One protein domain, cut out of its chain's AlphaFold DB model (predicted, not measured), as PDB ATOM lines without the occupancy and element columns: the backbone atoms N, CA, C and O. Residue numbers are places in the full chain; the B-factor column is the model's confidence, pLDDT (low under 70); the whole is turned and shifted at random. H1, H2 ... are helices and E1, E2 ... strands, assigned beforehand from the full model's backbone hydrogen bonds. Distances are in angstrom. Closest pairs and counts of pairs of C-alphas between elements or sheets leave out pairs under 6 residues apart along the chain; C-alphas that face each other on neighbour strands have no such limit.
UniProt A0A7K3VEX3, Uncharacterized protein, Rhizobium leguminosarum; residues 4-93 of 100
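This is residues 4 to 93 of the 100 residues of an uncharacterized protein of Rhizobium leguminosarum (UniProt A0A7K3VEX3). A long, narrow ribbon of two antiparallel strands, E1 and E2, joins a small head at one end to a helix, H1, beyond the other. The head is the hairpin of E3 and E4, with short stretches near both ends of the printed part paired to E3; H1 belongs to the stretch that runs out from E1 and comes back to E2, and residues 42 to 49, of which 42 to 46 belong to H1, stick out. The printed part has 90 residues, with one named helix and four named strands in the order E1, H1, E2, E3, E4. The two sheets, E1 - E2 and E3 - E4, are antiparallel, and the class is mixed, helices and strands. The whole is extended, with a radius of gyration of the C-alphas of 22.0 A and spans of 66 by 31 by 16 A.

E1, residues 15 to 24, and E2, residues 56 to 67, are antiparallel neighbours, with 166 degrees between their directions. N 18 and O 64 are 2.9 A apart and N 24 and O 56 are 2.9 A apart, within hydrogen-bond range. E2 bends by 60 degrees at residue 59. E3, residues 71 to 76, and E4, residues 79 to 83, form an antiparallel hairpin at 153 degrees, with N 74 and O 81 3.0 A apart. Residues 8 to 9 pair antiparallel with residues 71 to 72 of E3, and residues 91 to 92 with residues 74 to 75 of E3. E3 is apart from E1 and from E2. H1, residues 34 to 46, is apart from E3 and E4. In H1, 8 of 9 O i to N i+4 pairs are within hydrogen-bond range.

E1 begins with C-alpha 15 at (21.492, -35.564, 255.710) and measures 28.4 A from first to last C-alpha; E2 measures 30.5 A. H1 begins with C-alpha 34 at (59.947, -21.114, 232.380) and measures 19.1 A. E3 measures 14.1 A and E4 12.0 A, and E4 ends with C-alpha 83 at (30.678, -40.119, 268.318).

The two C-alphas farthest apart are those of Arg 4 and Ser 33, 66.9 A, while the C-alphas of Arg 4 and Arg 93, first and last printed, are 12.2 A apart. The printed part has no cut. The links E2 to E3 and E3 to E4 are tight, those from E1 to H1 and from H1 to E2 are short, and no link is long. The mean pLDDT of the printed part is 86.2; residue 4 and residues 47 to 52 are under 70.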
ATOM      1  N   ARG A   4      20.825 -46.229 277.036       62.94
ATOM      2  CA  ARG A   4      19.988 -45.274 277.782       62.94
ATOM      3  C   ARG A   4      20.765 -44.313 278.686       62.94
ATOM      4  O   ARG A   4      20.182 -43.334 279.135       62.94
ATOM      5  N   GLU A   5      22.031 -44.595 278.977       77.81
ATOM      6  CA  GLU A   5      22.873 -43.728 279.815       77.81
ATOM      7  C   GLU A   5      23.557 -42.613 279.012       77.81
ATOM      8  O   GLU A   5      23.988 -41.617 279.590       77.81
ATOM      9  N   PHE A   6      23.642 -42.753 277.686       84.12
ATOM     10  CA  PHE A   6      24.294 -41.780 276.816       84.12
ATOM     11  C   PHE A   6      23.292 -40.751 276.301       84.12
ATOM     12  O   PHE A   6      22.230 -41.096 275.780       84.12
ATOM     13  N   LEU A   7      23.661 -39.472 276.385       85.75
ATOM     14  CA  LEU A   7      22.910 -38.432 275.703       85.75
ATOM     15  C   LEU A   7      23.083 -38.596 274.199       85.75
ATOM     16  O   LEU A   7      24.203 -38.626 273.686       85.75
ATOM     17  N   ARG A   8      21.948 -38.666 273.506       88.06
ATOM     18  CA  ARG A   8      21.858 -38.832 272.060       88.06
ATOM     19  C   ARG A   8      21.308 -37.557 271.428       88.06
ATOM     20  O   ARG A   8      20.176 -37.169 271.700       88.06
ATOM     21  N   ASN A   9      22.098 -36.927 270.569       85.19
ATOM     22  CA  ASN A   9      21.651 -35.845 269.707       85.19
ATOM     23  C   ASN A   9      21.056 -36.473 268.451       85.19
ATOM     24  O   ASN A   9      21.770 -36.883 267.527       85.19
ATOM     25  N   GLU A  10      19.735 -36.611 268.468       80.38
ATOM     26  CA  GLU A  10      18.990 -36.963 267.275       80.38
ATOM     27  C   GLU A  10      18.942 -35.752 266.353       80.38
ATOM     28  O   GLU A  10      18.516 -34.671 266.750       80.38
ATOM     29  N   ARG A  11      19.361 -35.955 265.105       81.75
ATOM     30  CA  ARG A  11      19.388 -34.917 264.076       81.75
ATOM     31  C   ARG A  11      18.310 -35.194 263.025       81.75
ATOM     32  O   ARG A  11      18.607 -35.709 261.941       81.75
ATOM     33  N   PRO A  12      17.018 -35.001 263.363       82.69
ATOM     34  CA  PRO A  12      15.935 -35.280 262.437       82.69
ATOM     35  C   PRO A  12      16.039 -34.341 261.237       82.69
ATOM     36  O   PRO A  12      16.266 -33.147 261.383       82.69
ATOM     37  N   ASN A  13      15.834 -34.893 260.043       87.00
ATOM     38  CA  ASN A  13      15.909 -34.170 258.771       87.00
ATOM     39  C   ASN A  13      17.302 -33.629 258.401       87.00
ATOM     40  O   ASN A  13      17.405 -32.870 257.442       87.00
ATOM     41  N   GLU A  14      18.365 -34.058 259.086       90.25
ATOM     42  CA  GLU A  14      19.733 -33.836 258.620       90.25
ATOM     43  C   GLU A  14      20.211 -34.989 257.734       90.25
ATOM     44  O   GLU A  14      19.946 -36.169 257.999       90.25
ATOM     45  N   TYR A  15      20.937 -34.630 256.677       91.06
ATOM     46  CA  TYR A  15      21.492 -35.564 255.710       91.06
ATOM     47  C   TYR A  15      22.953 -35.217 255.436       91.06
ATOM     48  O   TYR A  15      23.303 -34.056 255.243       91.06
ATOM     49  N   GLU A  16      23.794 -36.243 255.385       90.31
ATOM     50  CA  GLU A  16      25.169 -36.141 254.921       90.31
ATOM     51  C   GLU A  16      25.181 -36.287 253.399       90.31
ATOM     52  O   GLU A  16      24.636 -37.252 252.843       90.31
ATOM     53  N   LEU A  17      25.831 -35.331 252.741       93.19
ATOM     54  CA  LEU A  17      26.051 -35.319 251.305       93.19
ATOM     55  C   LEU A  17      27.549 -35.433 251.039       93.19
ATOM     56  O   LEU A  17      28.346 -34.710 251.636       93.19
ATOM     57  N   ARG A  18      27.930 -36.327 250.128       94.00
ATOM     58  CA  ARG A  18      29.298 -36.430 249.622       94.00
ATOM     59  C   ARG A  18      29.300 -36.197 248.125       94.00
ATOM     60  O   ARG A  18      28.565 -36.872 247.398       94.00
ATOM     61  N   PHE A  19      30.158 -35.284 247.697       91.69
ATOM     62  CA  PHE A  19      30.398 -34.985 246.297       91.69
ATOM     63  C   PHE A  19      31.869 -35.209 245.975       91.69
ATOM     64  O   PHE A  19      32.733 -34.914 246.801       91.69
ATOM     65  N   SER A  20      32.129 -35.677 244.764       91.00
ATOM     66  CA  SER A  20      33.432 -35.567 244.123       91.00
ATOM     67  C   SER A  20      33.336 -34.467 243.078       91.00
ATOM     68  O   SER A  20      32.388 -34.444 242.284       91.00
ATOM     69  N   VAL A  21      34.299 -33.553 243.105       87.81
ATOM     70  CA  VAL A  21      34.387 -32.424 242.180       87.81
ATOM     71  C   VAL A  21      35.722 -32.516 241.461       87.81
ATOM     72  O   VAL A  21      36.765 -32.624 242.101       87.81
ATOM     73  N   GLU A  22      35.675 -32.489 240.137       90.19
ATOM     74  CA  GLU A  22      36.846 -32.427 239.272       90.19
ATOM     75  C   GLU A  22      36.793 -31.128 238.469       90.19
ATOM     76  O   GLU A  22      35.786 -30.811 237.821       90.19
ATOM     77  N   GLY A  23      37.884 -30.375 238.513       87.44
ATOM     78  CA  GLY A  23      38.006 -29.092 237.841       87.44
ATOM     79  C   GLY A  23      39.457 -28.694 237.621       87.44
ATOM     80  O   GLY A  23      40.380 -29.457 237.904       87.44
ATOM     81  N   GLN A  24      39.647 -27.492 237.099       87.81
ATOM     82  CA  GLN A  24      40.951 -26.872 236.903       87.81
ATOM     83  C   GLN A  24      41.008 -25.527 237.617       87.81
ATOM     84  O   GLN A  24      40.019 -24.800 237.694       87.81
ATOM     85  N   VAL A  25      42.207 -25.196 238.085       85.12
ATOM     86  CA  VAL A  25      42.581 -23.853 238.521       85.12
ATOM     87  C   VAL A  25      43.618 -23.323 237.539       85.12
ATOM     88  O   VAL A  25      44.545 -24.037 237.144       85.12
ATOM     89  N   ARG A  26      43.476 -22.066 237.138       86.88
ATOM     90  CA  ARG A  26      44.387 -21.339 236.269       86.88
ATOM     91  C   ARG A  26      45.011 -20.193 237.044       86.88
ATOM     92  O   ARG A  26      44.432 -19.129 237.225       86.88
ATOM     93  N   LEU A  27      46.272 -20.377 237.404       84.50
ATOM     94  CA  LEU A  27      47.070 -19.335 238.034       84.50
ATOM     95  C   LEU A  27      48.007 -18.680 237.027       84.50
ATOM     96  O   LEU A  27      48.527 -19.321 236.113       84.50
ATOM     97  N   THR A  28      48.257 -17.391 237.229       88.25
ATOM     98  CA  THR A  28      49.360 -16.683 236.578       88.25
ATOM     99  C   THR A  28      50.399 -16.349 237.633       88.25
ATOM    100  O   THR A  28      50.113 -15.606 238.569       88.25
ATOM    101  N   VAL A  29      51.610 -16.878 237.469       89.00
ATOM    102  CA  VAL A  29      52.742 -16.610 238.361       89.00
ATOM    103  C   VAL A  29      53.738 -15.676 237.686       89.00
ATOM    104  O   VAL A  29      53.891 -15.675 236.464       89.00
ATOM    105  N   LYS A  30      54.417 -14.858 238.490       93.31
ATOM    106  CA  LYS A  30      55.574 -14.087 238.033       93.31
ATOM    107  C   LYS A  30      56.821 -14.927 238.283       93.31
ATOM    108  O   LYS A  30      57.104 -15.248 239.428       93.31
ATOM    109  N   ALA A  31      57.551 -15.240 237.221       94.88
ATOM    110  CA  ALA A  31      58.775 -16.027 237.274       94.88
ATOM    111  C   ALA A  31      59.826 -15.419 236.344       94.88
ATOM    112  O   ALA A  31      59.488 -14.767 235.352       94.88
ATOM    113  N   GLU A  32      61.098 -15.640 236.659       95.50
ATOM    114  CA  GLU A  32      62.218 -15.112 235.871       95.50
ATOM    115  C   GLU A  32      62.509 -15.970 234.629       95.50
ATOM    116  O   GLU A  32      63.153 -15.521 233.681       95.50
ATOM    117  N   SER A  33      62.005 -17.209 234.608       96.75
ATOM    118  CA  SER A  33      62.114 -18.142 233.486       96.75
ATOM    119  C   SER A  33      60.994 -19.192 233.506       96.75
ATOM    120  O   SER A  33      60.257 -19.322 234.484       96.75
ATOM    121  N   LEU A  34      60.876 -19.977 232.428       95.81
ATOM    122  CA  LEU A  34      59.947 -21.114 232.380       95.81
ATOM    123  C   LEU A  34      60.310 -22.197 233.408       95.81
ATOM    124  O   LEU A  34      59.420 -22.807 233.995       95.81
ATOM    125  N   GLU A  35      61.603 -22.430 233.627       96.44
ATOM    126  CA  GLU A  35      62.083 -23.418 234.595       96.44
ATOM    127  C   GLU A  35      61.721 -23.009 236.031       96.44
ATOM    128  O   GLU A  35      61.200 -23.826 236.787       96.44
ATOM    129  N   ASP A  36      61.888 -21.725 236.359       95.25
ATOM    130  CA  ASP A  36      61.454 -21.133 237.630       95.25
ATOM    131  C   ASP A  36      59.927 -21.246 237.814       95.25
ATOM    132  O   ASP A  36      59.455 -21.738 238.838       95.25
ATOM    133  N   ALA A  37      59.137 -20.936 236.778       94.19
ATOM    134  CA  ALA A  37      57.681 -21.106 236.822       94.19
ATOM    135  C   ALA A  37      57.257 -22.565 237.084       94.19
ATOM    136  O   ALA A  37      56.328 -22.815 237.853       94.19
ATOM    137  N   MET A  38      57.940 -23.542 236.472       92.12
ATOM    138  CA  MET A  38      57.670 -24.966 236.700       92.12
ATOM    139  C   MET A  38      58.052 -25.415 238.114       92.12
ATOM    140  O   MET A  38      57.343 -26.237 238.698       92.12
ATOM    141  N   ALA A  39      59.155 -24.901 238.663       92.12
ATOM    142  CA  ALA A  39      59.568 -25.191 240.031       92.12
ATOM    143  C   ALA A  39      58.543 -24.655 241.043       92.12
ATOM    144  O   ALA A  39      58.113 -25.401 241.924       92.12
ATOM    145  N   GLN A  40      58.081 -23.414 240.858       89.12
ATOM    146  CA  GLN A  40      57.033 -22.813 241.688       89.12
ATOM    147  C   GLN A  40      55.711 -23.589 241.593       89.12
ATOM    148  O   GLN A  40      55.109 -23.900 242.618       89.12
ATOM    149  N   ALA A  41      55.284 -23.971 240.385       88.38
ATOM    150  CA  ALA A  41      54.054 -24.740 240.194       88.38
ATOM    151  C   ALA A  41      54.091 -26.113 240.888       88.38
ATOM    152  O   ALA A  41      53.077 -26.551 241.419       88.38
ATOM    153  N   ARG A  42      55.245 -26.794 240.905       87.62
ATOM    154  CA  ARG A  42      55.398 -28.073 241.620       87.62
ATOM    155  C   ARG A  42      55.317 -27.897 243.131       87.62
ATOM    156  O   ARG A  42      54.611 -28.661 243.771       87.62
ATOM    157  N   ALA A  43      55.972 -26.869 243.670       86.44
ATOM    158  CA  ALA A  43      55.913 -26.571 245.099       86.44
ATOM    159  C   ALA A  43      54.470 -26.330 245.579       86.44
ATOM    160  O   ALA A  43      54.097 -26.800 246.646       86.44
ATOM    161  N   MET A  44      53.636 -25.681 244.759       80.06
ATOM    162  CA  MET A  44      52.219 -25.455 245.074       80.06
ATOM    163  C   MET A  44      51.383 -26.743 245.136       80.06
ATOM    164  O   MET A  44      50.370 -26.758 245.820       80.06
ATOM    165  N   VAL A  45      51.767 -27.809 244.420       76.25
ATOM    166  CA  VAL A  45      51.070 -29.115 244.448       76.25
ATOM    167  C   VAL A  45      51.381 -29.908 245.712       76.25
ATOM    168  O   VAL A  45      50.535 -30.679 246.158       76.25
ATOM    169  N   ASP A  46      52.565 -29.712 246.288       72.50
ATOM    170  CA  ASP A  46      53.004 -30.442 247.480       72.50
ATOM    171  C   ASP A  46      52.490 -29.808 248.788       72.50
ATOM    172  O   ASP A  46      52.444 -30.470 249.826       72.50
ATOM    173  N   GLU A  47      52.085 -28.537 248.756       66.81
ATOM    174  CA  GLU A  47      51.374 -27.901 249.861       66.81
ATOM    175  C   GLU A  47      49.896 -28.325 249.789       66.81
ATOM    176  O   GLU A  47      49.125 -27.787 249.001       66.81
ATOM    177  N   ASP A  48      49.492 -29.293 250.627       55.59
ATOM    178  CA  ASP A  48      48.111 -29.816 250.789       55.59
ATOM    179  C   ASP A  48      47.027 -28.729 251.027       55.59
ATOM    180  O   ASP A  48      45.833 -29.025 251.106       55.59
ATOM    181  N   ASP A  49      47.422 -27.461 251.128       52.34
ATOM    182  CA  ASP A  49      46.569 -26.287 251.256       52.34
ATOM    183  C   ASP A  49      46.233 -25.717 249.866       52.34
ATOM    184  O   ASP A  49      46.501 -24.564 249.526       52.34
ATOM    185  N   PHE A  50      45.604 -26.543 249.028       55.69
ATOM    186  CA  PHE A  50      45.118 -26.145 247.704       55.69
ATOM    187  C   PHE A  50      43.833 -25.295 247.813       55.69
ATOM    188  O   PHE A  50      42.849 -25.547 247.120       55.69
ATOM    189  N   GLY A  51      43.832 -24.297 248.712       55.62
ATOM    190  CA  GLY A  51      42.738 -23.376 249.072       55.62
ATOM    191  C   GLY A  51      42.301 -22.425 247.953       55.62
ATOM    192  O   GLY A  51      41.938 -21.277 248.201       55.62
ATOM    193  N   LEU A  52      42.375 -22.896 246.715       62.66
ATOM    194  CA  LEU A  52      42.028 -22.205 245.493       62.66
ATOM    195  C   LEU A  52      40.673 -22.714 245.012       62.66
ATOM    196  O   LEU A  52      40.437 -23.917 244.888       62.66
ATOM    197  N   GLU A  53      39.777 -21.774 244.737       70.88
ATOM    198  CA  GLU A  53      38.506 -22.066 244.088       70.88
ATOM    199  C   GLU A  53      38.766 -22.567 242.657       70.88
ATOM    200  O   GLU A  53      39.663 -22.083 241.965       70.88
ATOM    201  N   LEU A  54      37.998 -23.568 242.218       79.62
ATOM    202  CA  LEU A  54      38.076 -24.074 240.848       79.62
ATOM    203  C   LEU A  54      37.530 -23.015 239.886       79.62
ATOM    204  O   LEU A  54      36.375 -22.612 240.020       79.62
ATOM    205  N   ASP A  55      38.331 -22.613 238.898       81.25
ATOM    206  CA  ASP A  55      37.894 -21.682 237.852       81.25
ATOM    207  C   ASP A  55      36.879 -22.351 236.921       81.25
ATOM    208  O   ASP A  55      35.842 -21.780 236.586       81.25
ATOM    209  N   ASP A  56      37.180 -23.593 236.533       81.56
ATOM    210  CA  ASP A  56      36.349 -24.413 235.663       81.56
ATOM    211  C   ASP A  56      36.059 -25.751 236.351       81.56
ATOM    212  O   ASP A  56      36.975 -26.479 236.743       81.56
ATOM    213  N   VAL A  57      34.779 -26.107 236.466       84.94
ATOM    214  CA  VAL A  57      34.337 -27.404 236.997       84.94
ATOM    215  C   VAL A  57      33.820 -28.258 235.848       84.94
ATOM    216  O   VAL A  57      32.821 -27.924 235.212       84.94
ATOM    217  N   PHE A  58      34.486 -29.381 235.585       86.50
ATOM    218  CA  PHE A  58      34.126 -30.276 234.479       86.50
ATOM    219  C   PHE A  58      33.166 -31.368 234.915       86.50
ATOM    220  O   PHE A  58      32.287 -31.777 234.155       86.50
ATOM    221  N   HIS A  59      33.344 -31.859 236.141       87.75
ATOM    222  CA  HIS A  59      32.552 -32.955 236.656       87.75
ATOM    223  C   HIS A  59      32.181 -32.712 238.112       87.75
ATOM    224  O   HIS A  59      33.033 -32.497 238.969       87.75
ATOM    225  N   VAL A  60      30.881 -32.793 238.385       88.31
ATOM    226  CA  VAL A  60      30.349 -32.861 239.742       88.31
ATOM    227  C   VAL A  60      29.547 -34.137 239.839       88.31
ATOM    228  O   VAL A  60      28.592 -34.346 239.087       88.31
ATOM    229  N   LYS A  61      29.923 -34.985 240.786       91.88
ATOM    230  CA  LYS A  61      29.234 -36.239 241.044       91.88
ATOM    231  C   LYS A  61      28.749 -36.274 242.475       91.88
ATOM    232  O   LYS A  61      29.514 -36.041 243.405       91.88
ATOM    233  N   VAL A  62      27.483 -36.632 242.647       94.00
ATOM    234  CA  VAL A  62      26.966 -37.023 243.957       94.00
ATOM    235  C   VAL A  62      27.399 -38.459 244.216       94.00
ATOM    236  O   VAL A  62      26.935 -39.380 243.545       94.00
ATOM    237  N   ASP A  63      28.289 -38.660 245.180       93.19
ATOM    238  CA  ASP A  63      28.740 -40.002 245.551       93.19
ATOM    239  C   ASP A  63      27.811 -40.644 246.569       93.19
ATOM    240  O   ASP A  63      27.599 -41.858 246.554       93.19
ATOM    241  N   ARG A  64      27.269 -39.840 247.490       91.69
ATOM    242  CA  ARG A  64      26.431 -40.350 248.571       91.69
ATOM    243  C   ARG A  64      25.474 -39.296 249.097       91.69
ATOM    244  O   ARG A  64      25.872 -38.170 249.373       91.69
ATOM    245  N   VAL A  65      24.239 -39.725 249.338       94.38
ATOM    246  CA  VAL A  65      23.258 -39.020 250.164       94.38
ATOM    247  C   VAL A  65      22.761 -40.004 251.209       94.38
ATOM    248  O   VAL A  65      22.287 -41.087 250.862       94.38
ATOM    249  N   ARG A  66      22.892 -39.673 252.493       91.88
ATOM    250  CA  ARG A  66      22.347 -40.504 253.576       91.88
ATOM    251  C   ARG A  66      21.811 -39.654 254.710       91.88
ATOM    252  O   ARG A  66      22.264 -38.537 254.913       91.88
ATOM    253  N   LYS A  67      20.881 -40.209 255.483       90.44
ATOM    254  CA  LYS A  67      20.449 -39.590 256.738       90.44
ATOM    255  C   LYS A  67      21.642 -39.487 257.691       90.44
ATOM    256  O   LYS A  67      22.398 -40.454 257.819       90.44
ATOM    257  N   SER A  68      21.797 -38.339 258.339       89.31
ATOM    258  CA  SER A  68      22.815 -38.145 259.367       89.31
ATOM    259  C   SER A  68      22.568 -39.108 260.525       89.31
ATOM    260  O   SER A  68      21.432 -39.283 260.983       89.31
ATOM    261  N   CYS A  69      23.628 -39.774 260.982       87.19
ATOM    262  CA  CYS A  69      23.551 -40.620 262.166       87.19
ATOM    263  C   CYS A  69      23.340 -39.750 263.408       87.19
ATOM    264  O   CYS A  69      23.806 -38.612 263.472       87.19
ATOM    265  N   ALA A  70      22.661 -40.303 264.410       88.06
ATOM    266  CA  ALA A  70      22.645 -39.682 265.724       88.06
ATOM    267  C   ALA A  70      24.068 -39.640 266.297       88.06
ATOM    268  O   ALA A  70      24.862 -40.549 266.049       88.06
ATOM    269  N   MET A  71      24.359 -38.598 267.069       89.94
ATOM    270  CA  MET A  71      25.637 -38.454 267.763       89.94
ATOM    271  C   MET A  71      25.432 -38.664 269.260       89.94
ATOM    272  O   MET A  71      24.421 -38.241 269.816       89.94
ATOM    273  N   TYR A  72      26.396 -39.293 269.913       91.19
ATOM    274  CA  TYR A  72      26.420 -39.544 271.345       91.19
ATOM    275  C   TYR A  72      27.517 -38.718 271.998       91.19
ATOM    276  O   TYR A  72      28.605 -38.590 271.430       91.19
ATOM    277  N   LEU A  73      27.247 -38.203 273.196       91.38
ATOM    278  CA  LEU A  73      28.276 -37.566 274.010       91.38
ATOM    279  C   LEU A  73      28.989 -38.548 274.898       91.38
ATOM    280  O   LEU A  73      28.380 -39.193 275.757       91.38
ATOM    281  N   VAL A  74      30.302 -38.590 274.718       92.38
ATOM    282  CA  VAL A  74      31.168 -39.506 275.436       92.38
ATOM    283  C   VAL A  74      32.392 -38.787 275.980       92.38
ATOM    284  O   VAL A  74      32.835 -37.758 275.468       92.38
ATOM    285  N   THR A  75      32.958 -39.362 277.030       91.38
ATOM    286  CA  THR A  75      34.353 -39.159 277.399       91.38
ATOM    287  C   THR A  75      35.122 -40.411 277.004       91.38
ATOM    288  O   THR A  75      34.848 -41.482 277.551       91.38
ATOM    289  N   ARG A  76      36.090 -40.269 276.096       91.88
ATOM    290  CA  ARG A  76      36.991 -41.337 275.644       91.88
ATOM    291  C   ARG A  76      38.422 -40.945 275.973       91.88
ATOM    292  O   ARG A  76      38.832 -39.827 275.680       91.88
ATOM    293  N   ASP A  77      39.152 -41.810 276.671       90.06
ATOM    294  CA  ASP A  77      40.533 -41.538 277.106       90.06
ATOM    295  C   ASP A  77      40.704 -40.196 277.852       90.06
ATOM    296  O   ASP A  77      41.696 -39.482 277.706       90.06
ATOM    297  N   GLY A  78      39.694 -39.819 278.647       88.75
ATOM    298  CA  GLY A  78      39.668 -38.560 279.402       88.75
ATOM    299  C   GLY A  78      39.361 -37.312 278.567       88.75
ATOM    300  O   GLY A  78      39.377 -36.210 279.112       88.75
ATOM    301  N   ARG A  79      39.063 -37.462 277.271       88.56
ATOM    302  CA  ARG A  79      38.732 -36.361 276.362       88.56
ATOM    303  C   ARG A  79      37.239 -36.355 276.027       88.56
ATOM    304  O   ARG A  79      36.684 -37.417 275.734       88.56
ATOM    305  N   PRO A  80      36.579 -35.186 276.056       87.62
ATOM    306  CA  PRO A  80      35.193 -35.068 275.624       87.62
ATOM    307  C   PRO A  80      35.094 -35.179 274.099       87.62
ATOM    308  O   PRO A  80      35.885 -34.568 273.381       87.62
ATOM    309  N   MET A  81      34.140 -35.969 273.604       88.75
ATOM    310  CA  MET A  81      33.946 -36.220 272.174       88.75
ATOM    311  C   MET A  81      32.467 -36.432 271.826       88.75
ATOM    312  O   MET A  81      31.673 -36.885 272.654       88.75
ATOM    313  N   GLN A  82      32.121 -36.168 270.562       89.56
ATOM    314  CA  GLN A  82      30.882 -36.637 269.940       89.56
ATOM    315  C   GLN A  82      31.190 -37.804 269.002       89.56
ATOM    316  O   GLN A  82      32.031 -37.675 268.111       89.56
ATOM    317  N   VAL A  83      30.479 -38.919 269.150       89.06
ATOM    318  CA  VAL A  83      30.678 -40.119 268.318       89.06
ATOM    319  C   VAL A  83      29.364 -40.603 267.719       89.06
ATOM    320  O   VAL A  83      28.313 -40.472 268.334       89.06
ATOM    321  N   SER A  84      29.398 -41.176 266.517       88.00
ATOM    322  CA  SER A  84      28.206 -41.794 265.904       88.00
ATOM    323  C   SER A  84      28.019 -43.263 266.302       88.00
ATOM    324  O   SER A  84      26.959 -43.838 266.059       88.00
ATOM    325  N   VAL A  85      29.044 -43.865 266.914       88.19
ATOM    326  CA  VAL A  85      29.079 -45.255 267.377       88.19
ATOM    327  C   VAL A  85      29.760 -45.287 268.742       88.19
ATOM    328  O   VAL A  85      30.821 -44.690 268.910       88.19
ATOM    329  N   LEU A  86      29.135 -45.971 269.700       90.00
ATOM    330  CA  LEU A  86      29.673 -46.166 271.044       90.00
ATOM    331  C   LEU A  86      30.659 -47.337 271.071       90.00
ATOM    332  O   LEU A  86      30.421 -48.377 270.455       90.00
ATOM    333  N   GLU A  87      31.726 -47.184 271.841       90.38
ATOM    334  CA  GLU A  87      32.716 -48.219 272.130       90.38
ATOM    335  C   GLU A  87      32.683 -48.615 273.612       90.38
ATOM    336  O   GLU A  87      32.130 -47.915 274.457       90.38
ATOM    337  N   GLU A  88      33.272 -49.765 273.951       88.25
ATOM    338  CA  GLU A  88      33.174 -50.349 275.300       88.25
ATOM    339  C   GLU A  88      33.745 -49.445 276.406       88.25
ATOM    340  O   GLU A  88      33.251 -49.449 277.533       88.25
ATOM    341  N   HIS A  89      34.766 -48.652 276.083       89.06
ATOM    342  CA  HIS A  89      35.453 -47.770 277.022       89.06
ATOM    343  C   HIS A  89      34.876 -46.344 277.059       89.06
ATOM    344  O   HIS A  89      35.376 -45.505 277.817       89.06
ATOM    345  N   ASP A  90      33.821 -46.066 276.286       91.75
ATOM    346  CA  ASP A  90      33.140 -44.777 276.324       91.75
ATOM    347  C   ASP A  90      32.386 -44.592 277.638       91.75
ATOM    348  O   ASP A  90      31.682 -45.480 278.125       91.75
ATOM    349  N   LYS A  91      32.495 -43.389 278.205       91.06
ATOM    350  CA  LYS A  91      31.736 -42.988 279.396       91.06
ATOM    351  C   LYS A  91      30.720 -41.916 279.028       91.06
ATOM    352  O   LYS A  91      31.097 -40.984 278.318       91.06
ATOM    353  N   PRO A  92      29.468 -41.993 279.506       91.06
ATOM    354  CA  PRO A  92      28.472 -40.973 279.214       91.06
ATOM    355  C   PRO A  92      28.913 -39.618 279.772       91.06
ATOM    356  O   PRO A  92      29.520 -39.531 280.843       91.06
ATOM    357  N   ARG A  93      28.602 -38.554 279.036       86.62
ATOM    358  CA  ARG A  93      28.925 -37.171 279.397       86.62
ATOM    359  C   ARG A  93      27.659 -36.314 279.374       86.62
ATOM    360  O   ARG A  93      26.754 -36.563 278.582       86.62
TER     361      ARG A  93